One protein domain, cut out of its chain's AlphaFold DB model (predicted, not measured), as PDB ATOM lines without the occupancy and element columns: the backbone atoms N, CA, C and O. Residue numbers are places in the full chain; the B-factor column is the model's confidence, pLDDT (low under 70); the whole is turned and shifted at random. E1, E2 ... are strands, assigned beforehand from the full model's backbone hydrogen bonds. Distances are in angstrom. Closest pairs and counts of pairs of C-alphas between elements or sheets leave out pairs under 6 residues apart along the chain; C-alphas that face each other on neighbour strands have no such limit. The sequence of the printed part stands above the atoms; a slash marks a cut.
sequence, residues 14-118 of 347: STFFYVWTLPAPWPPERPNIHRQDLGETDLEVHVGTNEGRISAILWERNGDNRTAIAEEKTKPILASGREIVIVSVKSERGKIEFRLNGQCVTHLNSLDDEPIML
ATOM      1  N   SER A  14      -4.137 -40.935 -28.260       58.53
ATOM      2  CA  SER A  14      -3.125 -40.292 -27.422       58.53
ATOM      3  C   SER A  14      -2.132 -39.556 -28.304       58.53
ATOM      4  O   SER A  14      -1.581 -40.111 -29.250       58.53
ATOM      5  N   THR A  15      -1.967 -38.260 -28.043       52.97
ATOM      6  CA  THR A  15      -0.955 -37.437 -28.710       52.97
ATOM      7  C   THR A  15       0.155 -37.156 -27.719       52.97
ATOM      8  O   THR A  15      -0.080 -36.521 -26.694       52.97
ATOM      9  N   PHE A  16       1.353 -37.619 -28.041       60.12
ATOM     10  CA  PHE A  16       2.563 -37.426 -27.259       60.12
ATOM     11  C   PHE A  16       3.403 -36.334 -27.903       60.12
ATOM     12  O   PHE A  16       3.444 -36.219 -29.128       60.12
ATOM     13  N   PHE A  17       4.073 -35.525 -27.092       47.72
ATOM     14  CA  PHE A  17       4.918 -34.445 -27.579       47.72
ATOM     15  C   PHE A  17       6.317 -34.598 -27.005       47.72
ATOM     16  O   PHE A  17       6.490 -34.689 -25.793       47.72
ATOM     17  N   TYR A  18       7.307 -34.590 -27.887       53.62
ATOM     18  CA  TYR A  18       8.713 -34.690 -27.542       53.62
ATOM     19  C   TYR A  18       9.460 -33.461 -28.047       53.62
ATOM     20  O   TYR A  18       9.192 -32.968 -29.145       53.62
ATOM     21  N   VAL A  19      10.414 -32.977 -27.254       49.19
ATOM     22  CA  VAL A  19      11.373 -31.953 -27.682       49.19
ATOM     23  C   VAL A  19      12.752 -32.556 -27.606       49.19
ATOM     24  O   VAL A  19      13.196 -32.969 -26.535       49.19
ATOM     25  N   TRP A  20      13.438 -32.568 -28.740       61.72
ATOM     26  CA  TRP A  20      14.812 -33.031 -28.808       61.72
ATOM     27  C   TRP A  20      15.691 -31.965 -29.417       61.72
ATOM     28  O   TRP A  20      15.338 -31.327 -30.404       61.72
ATOM     29  N   THR A  21      16.877 -31.811 -28.847       59.69
ATOM     30  CA  THR A  21      18.002 -31.272 -29.596       59.69
ATOM     31  C   THR A  21      18.563 -32.418 -30.425       59.69
ATOM     32  O   THR A  21      19.003 -33.418 -29.853       59.69
ATOM     33  N   LEU A  22      18.524 -32.305 -31.754       64.50
ATOM     34  CA  LEU A  22      19.108 -33.315 -32.629       64.50
ATOM     35  C   LEU A  22      20.594 -33.481 -32.272       64.50
ATOM     36  O   LEU A  22      21.295 -32.472 -32.131       64.50
ATOM     37  N   PRO A  23      21.095 -34.712 -32.084       69.00
ATOM     38  CA  PRO A  23      22.506 -34.928 -31.805       69.00
ATOM     39  C   PRO A  23      23.366 -34.370 -32.947       69.00
ATOM     40  O   PRO A  23      22.966 -34.395 -34.107       69.00
ATOM     41  N   ALA A  24      24.539 -33.838 -32.599       69.62
ATOM     42  CA  ALA A  24      25.563 -33.470 -33.570       69.62
ATOM     43  C   ALA A  24      26.730 -34.464 -33.472       69.62
ATOM     44  O   ALA A  24      27.291 -34.598 -32.379       69.62
ATOM     45  N   PRO A  25      27.126 -35.112 -34.580       72.12
ATOM     46  CA  PRO A  25      26.564 -34.970 -35.931       72.12
ATOM     47  C   PRO A  25      25.165 -35.604 -36.076       72.12
ATOM     48  O   PRO A  25      24.820 -36.516 -35.326       72.12
ATOM     49  N   TRP A  26      24.375 -35.107 -37.037       67.62
ATOM     50  CA  TRP A  26      23.106 -35.712 -37.455       67.62
ATOM     51  C   TRP A  26      23.255 -36.368 -38.842       67.62
ATOM     52  O   TRP A  26      23.771 -35.710 -39.749       67.62
ATOM     53  N   PRO A  27      22.771 -37.608 -39.046       77.12
ATOM     54  CA  PRO A  27      22.321 -38.551 -38.017       77.12
ATOM     55  C   PRO A  27      23.456 -38.977 -37.066       77.12
ATOM     56  O   PRO A  27      24.626 -38.944 -37.453       77.12
ATOM     57  N   PRO A  28      23.132 -39.389 -35.828       75.56
ATOM     58  CA  PRO A  28      24.107 -39.954 -34.904       75.56
ATOM     59  C   PRO A  28      24.513 -41.373 -35.336       75.56
ATOM     60  O   PRO A  28      23.749 -42.079 -35.991       75.56
ATOM     61  N   GLU A  29      25.691 -41.840 -34.910       80.50
ATOM     62  CA  GLU A  29      26.139 -43.228 -35.158       80.50
ATOM     63  C   GLU A  29      25.247 -44.279 -34.480       80.50
ATOM     64  O   GLU A  29      25.202 -45.437 -34.897       80.50
ATOM     65  N   ARG A  30      24.566 -43.891 -33.395       83.56
ATOM     66  CA  ARG A  30      23.597 -44.716 -32.673       83.56
ATOM     67  C   ARG A  30      22.375 -43.868 -32.328       83.56
ATOM     68  O   ARG A  30      22.563 -42.753 -31.837       83.56
ATOM     69  N   PRO A  31      21.152 -44.382 -32.532       84.25
ATOM     70  CA  PRO A  31      19.947 -43.646 -32.187       84.25
ATOM     71  C   PRO A  31      19.852 -43.457 -30.673       84.25
ATOM     72  O   PRO A  31      20.147 -44.368 -29.894       84.25
ATOM     73  N   ASN A  32      19.388 -42.283 -30.257       82.56
ATOM     74  CA  ASN A  32      18.969 -42.076 -28.876       82.56
ATOM     75  C   ASN A  32      17.574 -42.677 -28.699       82.56
ATOM     76  O   ASN A  32      16.651 -42.321 -29.430       82.56
ATOM     77  N   ILE A  33      17.428 -43.585 -27.737       85.94
ATOM     78  CA  ILE A  33      16.168 -44.283 -27.479       85.94
ATOM     79  C   ILE A  33      15.486 -43.637 -26.277       85.94
ATOM     80  O   ILE A  33      16.041 -43.593 -25.178       85.94
ATOM     81  N   HIS A  34      14.264 -43.166 -26.485       78.25
ATOM     82  CA  HIS A  34      13.403 -42.615 -25.451       78.25
ATOM     83  C   HIS A  34      12.212 -43.537 -25.235       78.25
ATOM     84  O   HIS A  34      11.576 -43.955 -26.194       78.25
ATOM     85  N   ARG A  35      11.899 -43.846 -23.977       81.38
ATOM     86  CA  ARG A  35      10.760 -44.692 -23.611       81.38
ATOM     87  C   ARG A  35       9.814 -43.920 -22.713       81.38
ATOM     88  O   ARG A  35      10.261 -43.314 -21.742       81.38
ATOM     89  N   GLN A  36       8.530 -43.980 -23.027       75.06
ATOM     90  CA  GLN A  36       7.454 -43.430 -22.221       75.06
ATOM     91  C   GLN A  36       6.523 -44.569 -21.804       75.06
ATOM     92  O   GLN A  36       5.970 -45.260 -22.655       75.06
ATOM     93  N   ASP A  37       6.364 -44.760 -20.496       77.19
ATOM     94  CA  ASP A  37       5.394 -45.705 -19.942       77.19
ATOM     95  C   ASP A  37       3.984 -45.103 -20.015       77.19
ATOM     96  O   ASP A  37       3.788 -43.950 -19.615       77.19
ATOM     97  N   LEU A  38       3.032 -45.870 -20.548       72.19
ATOM     98  CA  LEU A  38       1.629 -45.497 -20.738       72.19
ATOM     99  C   LEU A  38       0.680 -46.486 -20.033       72.19
ATOM    100  O   LEU A  38      -0.503 -46.558 -20.363       72.19
ATOM    101  N   GLY A  39       1.189 -47.260 -19.068       78.00
ATOM    102  CA  GLY A  39       0.434 -48.286 -18.352       78.00
ATOM    103  C   GLY A  39       0.478 -49.624 -19.084       78.00
ATOM    104  O   GLY A  39       1.475 -50.345 -19.004       78.00
ATOM    105  N   GLU A  40      -0.606 -49.960 -19.787       78.00
ATOM    106  CA  GLU A  40      -0.732 -51.199 -20.577       78.00
ATOM    107  C   GLU A  40       0.051 -51.140 -21.900       78.00
ATOM    108  O   GLU A  40       0.294 -52.162 -22.538       78.00
ATOM    109  N   THR A  41       0.504 -49.950 -22.292       80.31
ATOM    110  CA  THR A  41       1.346 -49.734 -23.472       80.31
ATOM    111  C   THR A  41       2.629 -48.987 -23.106       80.31
ATOM    112  O   THR A  41       2.727 -48.353 -22.053       80.31
ATOM    113  N   ASP A  42       3.636 -49.051 -23.970       82.38
ATOM    114  CA  ASP A  42       4.821 -48.201 -23.901       82.38
ATOM    115  C   ASP A  42       5.199 -47.647 -25.274       82.38
ATOM    116  O   ASP A  42       5.183 -48.345 -26.282       82.38
ATOM    117  N   LEU A  43       5.538 -46.360 -25.316       79.94
ATOM    118  CA  LEU A  43       5.977 -45.690 -26.534       79.94
ATOM    119  C   LEU A  43       7.499 -45.576 -26.529       79.94
ATOM    120  O   LEU A  43       8.081 -44.933 -25.654       79.94
ATOM    121  N   GLU A  44       8.143 -46.187 -27.517       87.88
ATOM    122  CA  GLU A  44       9.583 -46.119 -27.733       87.88
ATOM    123  C   GLU A  44       9.880 -45.252 -28.958       87.88
ATOM    124  O   GLU A  44       9.425 -45.562 -30.054       87.88
ATOM    125  N   VAL A  45      10.646 -44.174 -28.796       83.81
ATOM    126  CA  VAL A  45      11.032 -43.274 -29.888       83.81
ATOM    127  C   VAL A  45      12.543 -43.275 -30.080       83.81
ATOM    128  O   VAL A  45      13.308 -43.033 -29.148       83.81
ATOM    129  N   HIS A  46      12.964 -43.532 -31.312       88.25
ATOM    130  CA  HIS A  46      14.347 -43.595 -31.759       88.25
ATOM    131  C   HIS A  46      14.682 -42.307 -32.498       88.25
ATOM    132  O   HIS A  46      14.154 -42.028 -33.576       88.25
ATOM    133  N   VAL A  47      15.570 -41.510 -31.917       82.88
ATOM    134  CA  VAL A  47      15.972 -40.212 -32.454       82.88
ATOM    135  C   VAL A  47      17.299 -40.367 -33.175       82.88
ATOM    136  O   VAL A  47      18.341 -40.541 -32.539       82.88
ATOM    137  N   GLY A  48      17.247 -40.273 -34.503       71.81
ATOM    138  CA  GLY A  48      18.428 -40.336 -35.350       71.81
ATOM    139  C   GLY A  48      18.796 -41.762 -35.708       71.81
ATOM    140  O   GLY A  48      19.824 -42.277 -35.283       71.81
ATOM    141  N   THR A  49      17.949 -42.406 -36.508       73.00
ATOM    142  CA  THR A  49      18.346 -43.636 -37.198       73.00
ATOM    143  C   THR A  49      19.442 -43.330 -38.224       73.00
ATOM    144  O   THR A  49      19.635 -42.177 -38.618       73.00
ATOM    145  N   ASN A  50      20.122 -44.366 -38.719       65.06
ATOM    146  CA  ASN A  50      21.215 -44.256 -39.700       65.06
ATOM    147  C   ASN A  50      20.808 -43.539 -41.012       65.06
ATOM    148  O   ASN A  50      21.665 -43.191 -41.816       65.06
ATOM    149  N   GLU A  51      19.509 -43.315 -41.225       75.31
ATOM    150  CA  GLU A  51      18.920 -42.635 -42.384       75.31
ATOM    151  C   GLU A  51      18.528 -41.170 -42.102       75.31
ATOM    152  O   GLU A  51      17.872 -40.538 -42.929       75.31
ATOM    153  N   GLY A  52      18.859 -40.617 -40.928       78.19
ATOM    154  CA  GLY A  52      18.431 -39.263 -40.558       78.19
ATOM    155  C   GLY A  52      16.940 -39.170 -40.258       78.19
ATOM    156  O   GLY A  52      16.332 -38.132 -40.508       78.19
ATOM    157  N   ARG A  53      16.327 -40.242 -39.744       86.88
ATOM    158  CA  ARG A  53      14.899 -40.273 -39.399       86.88
ATOM    159  C   ARG A  53      14.685 -40.349 -37.895       86.88
ATOM    160  O   ARG A  53      15.580 -40.697 -37.122       86.88
ATOM    161  N   ILE A  54      13.451 -40.065 -37.509       86.38
ATOM    162  CA  ILE A  54      12.907 -40.413 -36.204       86.38
ATOM    163  C   ILE A  54      11.904 -41.542 -36.432       86.38
ATOM    164  O   ILE A  54      11.099 -41.464 -37.360       86.38
ATOM    165  N   SER A  55      11.959 -42.594 -35.622       90.06
ATOM    166  CA  SER A  55      10.970 -43.678 -35.652       90.06
ATOM    167  C   SER A  55      10.376 -43.898 -34.277       90.06
ATOM    168  O   SER A  55      11.021 -43.633 -33.269       90.06
ATOM    169  N   ALA A  56       9.132 -44.350 -34.228       87.19
ATOM    170  CA  ALA A  56       8.432 -44.610 -32.987       87.19
ATOM    171  C   ALA A  56       7.705 -45.938 -33.095       87.19
ATOM    172  O   ALA A  56       7.097 -46.240 -34.121       87.19
ATOM    173  N   ILE A  57       7.781 -46.702 -32.014       89.69
ATOM    174  CA  ILE A  57       7.160 -48.005 -31.867       89.69
ATOM    175  C   ILE A  57       6.265 -47.928 -30.639       89.69
ATOM    176  O   ILE A  57       6.729 -47.619 -29.540       89.69
ATOM    177  N   LEU A  58       4.978 -48.186 -30.836       84.94
ATOM    178  CA  LEU A  58       4.040 -48.371 -29.745       84.94
ATOM    179  C   LEU A  58       3.970 -49.860 -29.424       84.94
ATOM    180  O   LEU A  58       3.624 -50.678 -30.278       84.94
ATOM    181  N   TRP A  59       4.307 -50.189 -28.190       86.88
ATOM    182  CA  TRP A  59       4.323 -51.532 -27.644       86.88
ATOM    183  C   TRP A  59       3.109 -51.736 -26.742       86.88
ATOM    184  O   TRP A  59       2.735 -50.844 -25.986       86.88
ATOM    185  N   GLU A  60       2.513 -52.917 -26.800       86.88
ATOM    186  CA  GLU A  60       1.522 -53.399 -25.841       86.88
ATOM    187  C   GLU A  60       2.185 -54.400 -24.894       86.88
ATOM    188  O   GLU A  60       2.926 -55.290 -25.332       86.88
ATOM    189  N   ARG A  61       1.938 -54.249 -23.590       85.12
ATOM    190  CA  ARG A  61       2.484 -55.119 -22.549       85.12
ATOM    191  C   ARG A  61       1.531 -56.271 -22.279       85.12
ATOM    192  O   ARG A  61       0.406 -56.069 -21.845       85.12
ATOM    193  N   ASN A  62       2.036 -57.486 -22.439       85.06
ATOM    194  CA  ASN A  62       1.332 -58.713 -22.097       85.06
ATOM    195  C   ASN A  62       2.182 -59.496 -21.087       85.06
ATOM    196  O   ASN A  62       2.965 -60.380 -21.445       85.06
ATOM    197  N   GLY A  63       2.064 -59.115 -19.810       83.81
ATOM    198  CA  GLY A  63       2.920 -59.616 -18.731       83.81
ATOM    199  C   GLY A  63       4.366 -59.137 -18.888       83.81
ATOM    200  O   GLY A  63       4.609 -57.938 -18.998       83.81
ATOM    201  N   ASP A  64       5.318 -60.074 -18.931       82.44
ATOM    202  CA  ASP A  64       6.746 -59.776 -19.143       82.44
ATOM    203  C   ASP A  64       7.108 -59.538 -20.623       82.44
ATOM    204  O   ASP A  64       8.221 -59.107 -20.937       82.44
ATOM    205  N   ASN A  65       6.178 -59.805 -21.548       87.19
ATOM    206  CA  ASN A  65       6.388 -59.650 -22.985       87.19
ATOM    207  C   ASN A  65       5.843 -58.316 -23.504       87.19
ATOM    208  O   ASN A  65       4.885 -57.757 -22.967       87.19
ATOM    209  N   ARG A  66       6.438 -57.835 -24.601       88.19
ATOM    210  CA  ARG A  66       5.972 -56.657 -25.341       88.19
ATOM    211  C   ARG A  66       5.739 -57.013 -26.801       88.19
ATOM    212  O   ARG A  66       6.593 -57.655 -27.412       88.19
ATOM    213  N   THR A  67       4.626 -56.552 -27.356       88.81
ATOM    214  CA  THR A  67       4.275 -56.741 -28.770       88.81
ATOM    215  C   THR A  67       4.130 -55.381 -29.437       88.81
ATOM    216  O   THR A  67       3.428 -54.521 -28.918       88.81
ATOM    217  N   ALA A  68       4.795 -55.159 -30.572       89.25
ATOM    218  CA  ALA A  68       4.639 -53.915 -31.318       89.25
ATOM    219  C   ALA A  68       3.249 -53.883 -31.974       89.25
ATOM    220  O   ALA A  68       2.919 -54.770 -32.760       89.25
ATOM    221  N   ILE A  69       2.450 -52.867 -31.650       86.88
ATOM    222  CA  ILE A  69       1.095 -52.668 -32.192       86.88
ATOM    223  C   ILE A  69       1.034 -51.547 -33.236       86.88
ATOM    224  O   ILE A  69       0.083 -51.483 -34.012       86.88
ATOM    225  N   ALA A  70       2.044 -50.677 -33.278       85.19
ATOM    226  CA  ALA A  70       2.234 -49.686 -34.332       85.19
ATOM    227  C   ALA A  70       3.719 -49.333 -34.461       85.19
ATOM    228  O   ALA A  70       4.406 -49.178 -33.453       85.19
ATOM    229  N   GLU A  71       4.200 -49.154 -35.688       89.81
ATOM    230  CA  GLU A  71       5.553 -48.679 -35.978       89.81
ATOM    231  C   GLU A  71       5.500 -47.720 -37.162       89.81
ATOM    232  O   GLU A  71       4.978 -48.067 -38.218       89.81
ATOM    233  N   GLU A  72       6.048 -46.520 -36.990       90.69
ATOM    234  CA  GLU A  72       6.148 -45.534 -38.065       90.69
ATOM    235  C   GLU A  72       7.460 -44.761 -37.989       90.69
ATOM    236  O   GLU A  72       8.147 -44.721 -36.961       90.69
ATOM    237  N   LYS A  73       7.783 -44.076 -39.088       89.88
ATOM    238  CA  LYS A  73       8.967 -43.219 -39.204       89.88
ATOM    239  C   LYS A  73       8.656 -41.884 -39.867       89.88
ATOM    240  O   LYS A  73       7.681 -41.744 -40.603       89.88
ATOM    241  N   THR A  74       9.506 -40.892 -39.636       84.31
ATOM    242  CA  THR A  74       9.471 -39.622 -40.366       84.31
ATOM    243  C   THR A  74      10.045 -39.774 -41.779       84.31
ATOM    244  O   THR A  74      10.798 -40.712 -42.075       84.31
ATOM    245  N   LYS A  75       9.780 -38.793 -42.649       81.31
ATOM    246  CA  LYS A  75      10.644 -38.505 -43.808       81.31
ATOM    247  C   LYS A  75      12.097 -38.226 -43.347       81.31
ATOM    248  O   LYS A  75      12.293 -37.903 -42.165       81.31
ATOM    249  N   PRO A  76      13.116 -38.360 -44.218       79.94
ATOM    250  CA  PRO A  76      14.497 -38.048 -43.867       79.94
ATOM    251  C   PRO A  76      14.615 -36.581 -43.475       79.94
ATOM    252  O   PRO A  76      14.058 -35.705 -44.133       79.94
ATOM    253  N   ILE A  77      15.333 -36.311 -42.396       74.50
ATOM    254  CA  ILE A  77      15.528 -34.972 -41.859       74.50
ATOM    255  C   ILE A  77      16.927 -34.509 -42.257       74.50
ATOM    256  O   ILE A  77      17.923 -35.093 -41.824       74.50
ATOM    257  N   LEU A  78      17.008 -33.442 -43.049       67.88
ATOM    258  CA  LEU A  78      18.269 -32.771 -43.349       67.88
ATOM    259  C   LEU A  78      18.525 -31.707 -42.283       67.88
ATOM    260  O   LEU A  78      17.807 -30.708 -42.205       67.88
ATOM    261  N   ALA A  79      19.538 -31.954 -41.456       67.81
ATOM    262  CA  ALA A  79      19.931 -31.109 -40.337       67.81
ATOM    263  C   ALA A  79      21.445 -31.197 -40.112       67.81
ATOM    264  O   ALA A  79      22.073 -32.199 -40.453       67.81
ATOM    265  N   SER A  80      22.028 -30.153 -39.530       57.06
ATOM    266  CA  SER A  80      23.447 -30.113 -39.155       57.06
ATOM    267  C   SER A  80      23.730 -30.783 -37.802       57.06
ATOM    268  O   SER A  80      24.880 -31.123 -37.505       57.06
ATOM    269  N   GLY A  81      22.688 -31.013 -36.999       53.59
ATOM    270  CA  GLY A  81      22.777 -31.391 -35.595       53.59
ATOM    271  C   GLY A  81      22.816 -30.145 -34.701       53.59
ATOM    272  O   GLY A  81      23.410 -29.127 -35.052       53.59
ATOM    273  N   ARG A  82      22.236 -30.245 -33.495       50.47
ATOM    274  CA  ARG A  82      21.940 -29.171 -32.511       50.47
ATOM    275  C   ARG A  82      20.649 -28.386 -32.747       50.47
ATOM    276  O   ARG A  82      20.307 -27.541 -31.919       50.47
ATOM    277  N   GLU A  83      19.905 -28.656 -33.814       54.78
ATOM    278  CA  GLU A  83      18.579 -28.075 -34.018       54.78
ATOM    279  C   GLU A  83      17.587 -28.623 -32.990       54.78
ATOM    280  O   GLU A  83      17.608 -29.806 -32.652       54.78
ATOM    281  N   ILE A  84      16.701 -27.763 -32.490       47.81
ATOM    282  CA  ILE A  84      15.606 -28.183 -31.615       47.81
ATOM    283  C   ILE A  84      14.425 -28.574 -32.499       47.81
ATOM    284  O   ILE A  84      13.932 -27.752 -33.273       47.81
ATOM    285  N   VAL A  85      13.967 -29.813 -32.366       54.53
ATOM    286  CA  VAL A  85      12.775 -30.326 -33.041       54.53
ATOM    287  C   VAL A  85      11.671 -30.588 -32.031       54.53
ATOM    288  O   VAL A  85      11.901 -31.198 -30.986       54.53
ATOM    289  N   ILE A  86      10.460 -30.137 -32.358       48.16
ATOM    290  CA  ILE A  86       9.244 -30.547 -31.654       48.16
ATOM    291  C   ILE A  86       8.610 -31.654 -32.475       48.16
ATOM    292  O   ILE A  86       8.208 -31.412 -33.613       48.16
ATOM    293  N   VAL A  87       8.514 -32.840 -31.888       59.47
ATOM    294  CA  VAL A  87       7.939 -34.022 -32.519       59.47
ATOM    295  C   VAL A  87       6.643 -34.367 -31.808       59.47
ATOM    296  O   VAL A  87       6.665 -34.781 -30.650       59.47
ATOM    297  N   SER A  88       5.502 -34.204 -32.478       54.50
ATOM    298  CA  SER A  88       4.261 -34.800 -31.983       54.50
ATOM    299  C   SER A  88       4.107 -36.194 -32.564       54.50
ATOM    300  O   SER A  88       4.155 -36.339 -33.783       54.50
ATOM    301  N   VAL A  89       3.885 -37.179 -31.705       62.78
ATOM    302  CA  VAL A  89       3.597 -38.566 -32.057       62.78
ATOM    303  C   VAL A  89       2.146 -38.815 -31.675       62.78
ATOM    304  O   VAL A  89       1.815 -38.938 -30.496       62.78
ATOM    305  N   LYS A  90       1.248 -38.819 -32.656       68.81
ATOM    306  CA  LYS A  90      -0.169 -39.109 -32.426       68.81
ATOM    307  C   LYS A  90      -0.430 -40.579 -32.719       68.81
ATOM    308  O   LYS A  90      -0.254 -40.997 -33.855       68.81
ATOM    309  N   SER A  91      -0.871 -41.328 -31.713       67.25
ATOM    310  CA  SER A  91      -1.386 -42.683 -31.893       67.25
ATOM    311  C   SER A  91      -2.903 -42.644 -32.072       67.25
ATOM    312  O   SER A  91      -3.624 -42.093 -31.234       67.25
ATOM    313  N   GLU A  92      -3.391 -43.193 -33.181       68.12
ATOM    314  CA  GLU A  92      -4.817 -43.374 -33.452       68.12
ATOM    315  C   GLU A  92      -5.039 -44.694 -34.198       68.12
ATOM    316  O   GLU A  92      -4.563 -44.866 -35.318       68.12
ATOM    317  N   ARG A  93      -5.787 -45.629 -33.589       66.38
ATOM    318  CA  ARG A  93      -6.161 -46.926 -34.196       66.38
ATOM    319  C   ARG A  93      -4.964 -47.730 -34.741       66.38
ATOM    320  O   ARG A  93      -5.022 -48.237 -35.859       66.38
ATOM    321  N   GLY A  94      -3.869 -47.802 -33.983       65.69
ATOM    322  CA  GLY A  94      -2.656 -48.514 -34.409       65.69
ATOM    323  C   GLY A  94      -1.847 -47.791 -35.493       65.69
ATOM    324  O   GLY A  94      -1.006 -48.403 -36.141       65.69
ATOM    325  N   LYS A  95      -2.091 -46.493 -35.713       75.06
ATOM    326  CA  LYS A  95      -1.268 -45.643 -36.582       75.06
ATOM    327  C   LYS A  95      -0.546 -44.596 -35.765       75.06
ATOM    328  O   LYS A  95      -1.141 -44.022 -34.857       75.06
ATOM    329  N   ILE A  96       0.694 -44.312 -36.143       80.88
ATOM    330  CA  ILE A  96       1.503 -43.257 -35.547       80.88
ATOM    331  C   ILE A  96       1.671 -42.121 -36.567       80.88
ATOM    332  O   ILE A  96       2.170 -42.313 -37.668       80.88
ATOM    333  N   GLU A  97       1.264 -40.908 -36.211       80.19
ATOM    334  CA  GLU A  97       1.492 -39.714 -37.025       80.19
ATOM    335  C   GLU A  97       2.580 -38.850 -36.385       80.19
ATOM    336  O   GLU A  97       2.458 -38.443 -35.228       80.19
ATOM    337  N   PHE A  98       3.617 -38.530 -37.156       77.06
ATOM    338  CA  PHE A  98       4.647 -37.573 -36.786       77.06
ATOM    339  C   PHE A  98       4.307 -36.180 -37.286       77.06
ATOM    340  O   PHE A  98       4.021 -35.986 -38.471       77.06
ATOM    341  N   ARG A  99       4.473 -35.178 -36.419       68.94
ATOM    342  CA  ARG A  99       4.585 -33.785 -36.859       68.94
ATOM    343  C   ARG A  99       5.855 -33.139 -36.350       68.94
ATOM    344  O   ARG A  99       6.131 -33.226 -35.159       68.94
ATOM    345  N   LEU A 100       6.572 -32.457 -37.239       64.12
ATOM    346  CA  LEU A 100       7.728 -31.624 -36.910       64.12
ATOM    347  C   LEU A 100       7.334 -30.161 -37.027       64.12
ATOM    348  O   LEU A 100       6.879 -29.726 -38.083       64.12
ATOM    349  N   ASN A 101       7.470 -29.400 -35.938       58.41
ATOM    350  CA  ASN A 101       7.080 -27.983 -35.893       58.41
ATOM    351  C   ASN A 101       5.643 -27.734 -36.413       58.41
ATOM    352  O   ASN A 101       5.358 -26.716 -37.038       58.41
ATOM    353  N   GLY A 102       4.735 -28.691 -36.178       48.50
ATOM    354  CA  GLY A 102       3.332 -28.631 -36.598       48.50
ATOM    355  C   GLY A 102       3.027 -29.164 -38.006       48.50
ATOM    356  O   GLY A 102       1.854 -29.384 -38.307       48.50
ATOM    357  N   GLN A 103       4.031 -29.441 -38.842       61.09
ATOM    358  CA  GLN A 103       3.842 -30.044 -40.169       61.09
ATOM    359  C   GLN A 103       3.825 -31.570 -40.074       61.09
ATOM    360  O   GLN A 103       4.682 -32.130 -39.401       61.09
ATOM    361  N   CYS A 104       2.883 -32.246 -40.740       72.75
ATOM    362  CA  CYS A 104       2.872 -33.710 -40.812       72.75
ATOM    363  C   CYS A 104       4.060 -34.204 -41.643       72.75
ATOM    364  O   CYS A 104       4.240 -33.784 -42.784       72.75
ATOM    365  N   VAL A 105       4.871 -35.077 -41.050       76.44
ATOM    366  CA  VAL A 105       6.110 -35.595 -41.646       76.44
ATOM    367  C   VAL A 105       6.189 -37.118 -41.626       76.44
ATOM    368  O   VAL A 105       7.259 -37.680 -41.868       76.44
ATOM    369  N   THR A 106       5.093 -37.793 -41.281       81.31
ATOM    370  CA  THR A 106       5.003 -39.254 -41.321       81.31
ATOM    371  C   THR A 106       5.350 -39.745 -42.722       81.31
ATOM    372  O   THR A 106       4.858 -39.209 -43.716       81.31
ATOM    373  N   HIS A 107       6.204 -40.755 -42.814       77.44
ATOM    374  CA  HIS A 107       6.520 -41.396 -44.079       77.44
ATOM    375  C   HIS A 107       5.322 -42.244 -44.527       77.44
ATOM    376  O   HIS A 107       5.064 -43.302 -43.967       77.44
ATOM    377  N   LEU A 108       4.590 -41.779 -45.542       67.12
ATOM    378  CA  LEU A 108       3.361 -42.435 -45.994       67.12
ATOM    379  C   LEU A 108       3.584 -43.473 -47.107       67.12
ATOM    380  O   LEU A 108       2.769 -44.381 -47.196       67.12
ATOM    381  N   ASN A 109       4.630 -43.349 -47.949       61.41
ATOM    382  CA  ASN A 109       5.011 -44.296 -49.020       61.41
ATOM    383  C   ASN A 109       6.364 -43.920 -49.676       61.41
ATOM    384  O   ASN A 109       6.788 -42.770 -49.607       61.41
ATOM    385  N   SER A 110       6.993 -44.861 -50.398       58.28
ATOM    386  CA  SER A 110       8.320 -44.692 -51.036       58.28
ATOM    387  C   SER A 110       8.396 -43.640 -52.151       58.28
ATOM    388  O   SER A 110       9.485 -43.179 -52.481       58.28
ATOM    389  N   LEU A 111       7.260 -43.256 -52.741       52.34
ATOM    390  CA  LEU A 111       7.190 -42.223 -53.783       52.34
ATOM    391  C   LEU A 111       7.257 -40.793 -53.220       52.34
ATOM    392  O   LEU A 111       7.386 -39.853 -53.995       52.34
ATOM    393  N   ASP A 112       7.161 -40.632 -51.899       53.62
ATOM    394  CA  ASP A 112       7.006 -39.342 -51.215       53.62
ATOM    395  C   ASP A 112       8.117 -39.119 -50.164       53.62
ATOM    396  O   ASP A 112       7.929 -38.445 -49.147       53.62
ATOM    397  N   ASP A 113       9.288 -39.723 -50.400       64.56
ATOM    398  CA  ASP A 113      10.448 -39.734 -49.496       64.56
ATOM    399  C   ASP A 113      11.345 -38.489 -49.643       64.56
ATOM    400  O   ASP A 113      12.545 -38.526 -49.365       64.56
ATOM    401  N   GLU A 114      10.774 -37.370 -50.105       65.00
ATOM    402  CA  GLU A 114      11.506 -36.110 -50.193       65.00
ATOM    403  C   GLU A 114      11.985 -35.674 -48.799       65.00
ATOM    404  O   GLU A 114      11.190 -35.620 -47.848       65.00
ATOM    405  N   PRO A 115      13.284 -35.363 -48.651       58.06
ATOM    406  CA  PRO A 115      13.840 -34.987 -47.371       58.06
ATOM    407  C   PRO A 115      13.298 -33.637 -46.903       58.06
ATOM    408  O   PRO A 115      13.170 -32.679 -47.666       58.06
ATOM    409  N   ILE A 116      13.051 -33.538 -45.603       58.56
ATOM    410  CA  ILE A 116      12.595 -32.313 -44.961       58.56
ATOM    411  C   ILE A 116      13.815 -31.563 -44.445       58.56
ATOM    412  O   ILE A 116      14.538 -32.033 -43.567       58.56
ATOM    413  N   MET A 117      14.032 -30.373 -44.995       52.25
ATOM    414  CA  MET A 117      15.060 -29.449 -44.531       52.25
ATOM    415  C   MET A 117      14.613 -28.787 -43.232       52.25
ATOM    416  O   MET A 117      13.680 -27.978 -43.227       52.25
ATOM    417  N   LEU A 118      15.310 -29.074 -42.133       54.25
ATOM    418  CA  LEU A 118      15.191 -28.248 -40.941       54.25
ATOM    419  C   LEU A 118      15.979 -26.970 -41.182       54.25
ATOM    420  O   LEU A 118      17.203 -26.979 -41.302       54.25
TER     421      LEU A 118
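What this domain is: This is residues 14 to 118 of the 347 residues of an uncharacterized protein of Rhizobium sp. BK007 (UniProt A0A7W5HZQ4). Two antiparallel sheets sit face to face as a sandwich, a strongly twisted one of four strands, E2 E3 E4 E5, and a smaller one of three, E1 E6 E7, with their strands crossed at 39 degrees. The sheets come close where E5 meets E7, while E1 and E2 are apart; after E7 the last 18 residues, 101 to 118, run on with no named element. The printed part has 105 residues with seven named strands, E1 to E7 in chain order, and no named helix; its class is all strand. It is compact, with a radius of gyration of the C-alphas of 13.5 A, and only just elongated, spanning 41 by 27 by 21 A.

Where its parts are: Find C-alpha 14 at (-3.125, -40.292, -27.422); from there E1, residues 14 to 21, runs 23.1 A to C-alpha 21. Next come E2, residues 32 to 37, and E3, residues 41 to 47. At C-alpha 54, (12.907, -40.413, -36.204), begins E4, residues 54 to 62, 25.8 A long. E5, residues 65 to 73, measures 23.2 A and bends by 58 degrees at residue 69. E6, residues 84 to 92, measures 25.5 A, and E7, residues 95 to 100, ends at C-alpha 100, (7.728, -31.624, -36.910).

How they stand to each other: Begin with the larger sheet, a meander, each strand the antiparallel neighbour of the one before. In the hairpin E2 and E3, look for N 34 and O 45, 2.8 A apart, within hydrogen-bond range. In the hairpin E3 and E4, N 44 and O 57 are 2.9 A apart. In the hairpin E4 and E5, N 60 and O 67 are 2.8 A apart. In the other sheet E6 is the inner strand: N 16 of E1 and O 89 of E6 are 2.8 A apart, and in the hairpin E6 and E7 N 90 and O 97 are 2.9 A apart. Between the sheets, the closest C-alphas of E5 and E7 are those of Glu 72 and Ile 96, 5.8 A apart. E1 and E3 are only just apart, with their closest C-alphas at 8.1 A.

The domain as a whole: The two C-alphas farthest apart are those of Gly 63 and Met 117, at 41.5 A. The printed part has no cut and no long link; the chain changes sheet at the links E1 to E2 and E5 to E6, both short. Look at residues 116 to 117, which pair in parallel with residues 77 to 78. The mean pLDDT of the printed part is 72.2, and 46 residues are under 70, among them residues 14 to 24, 78 to 94 and 108 to 118.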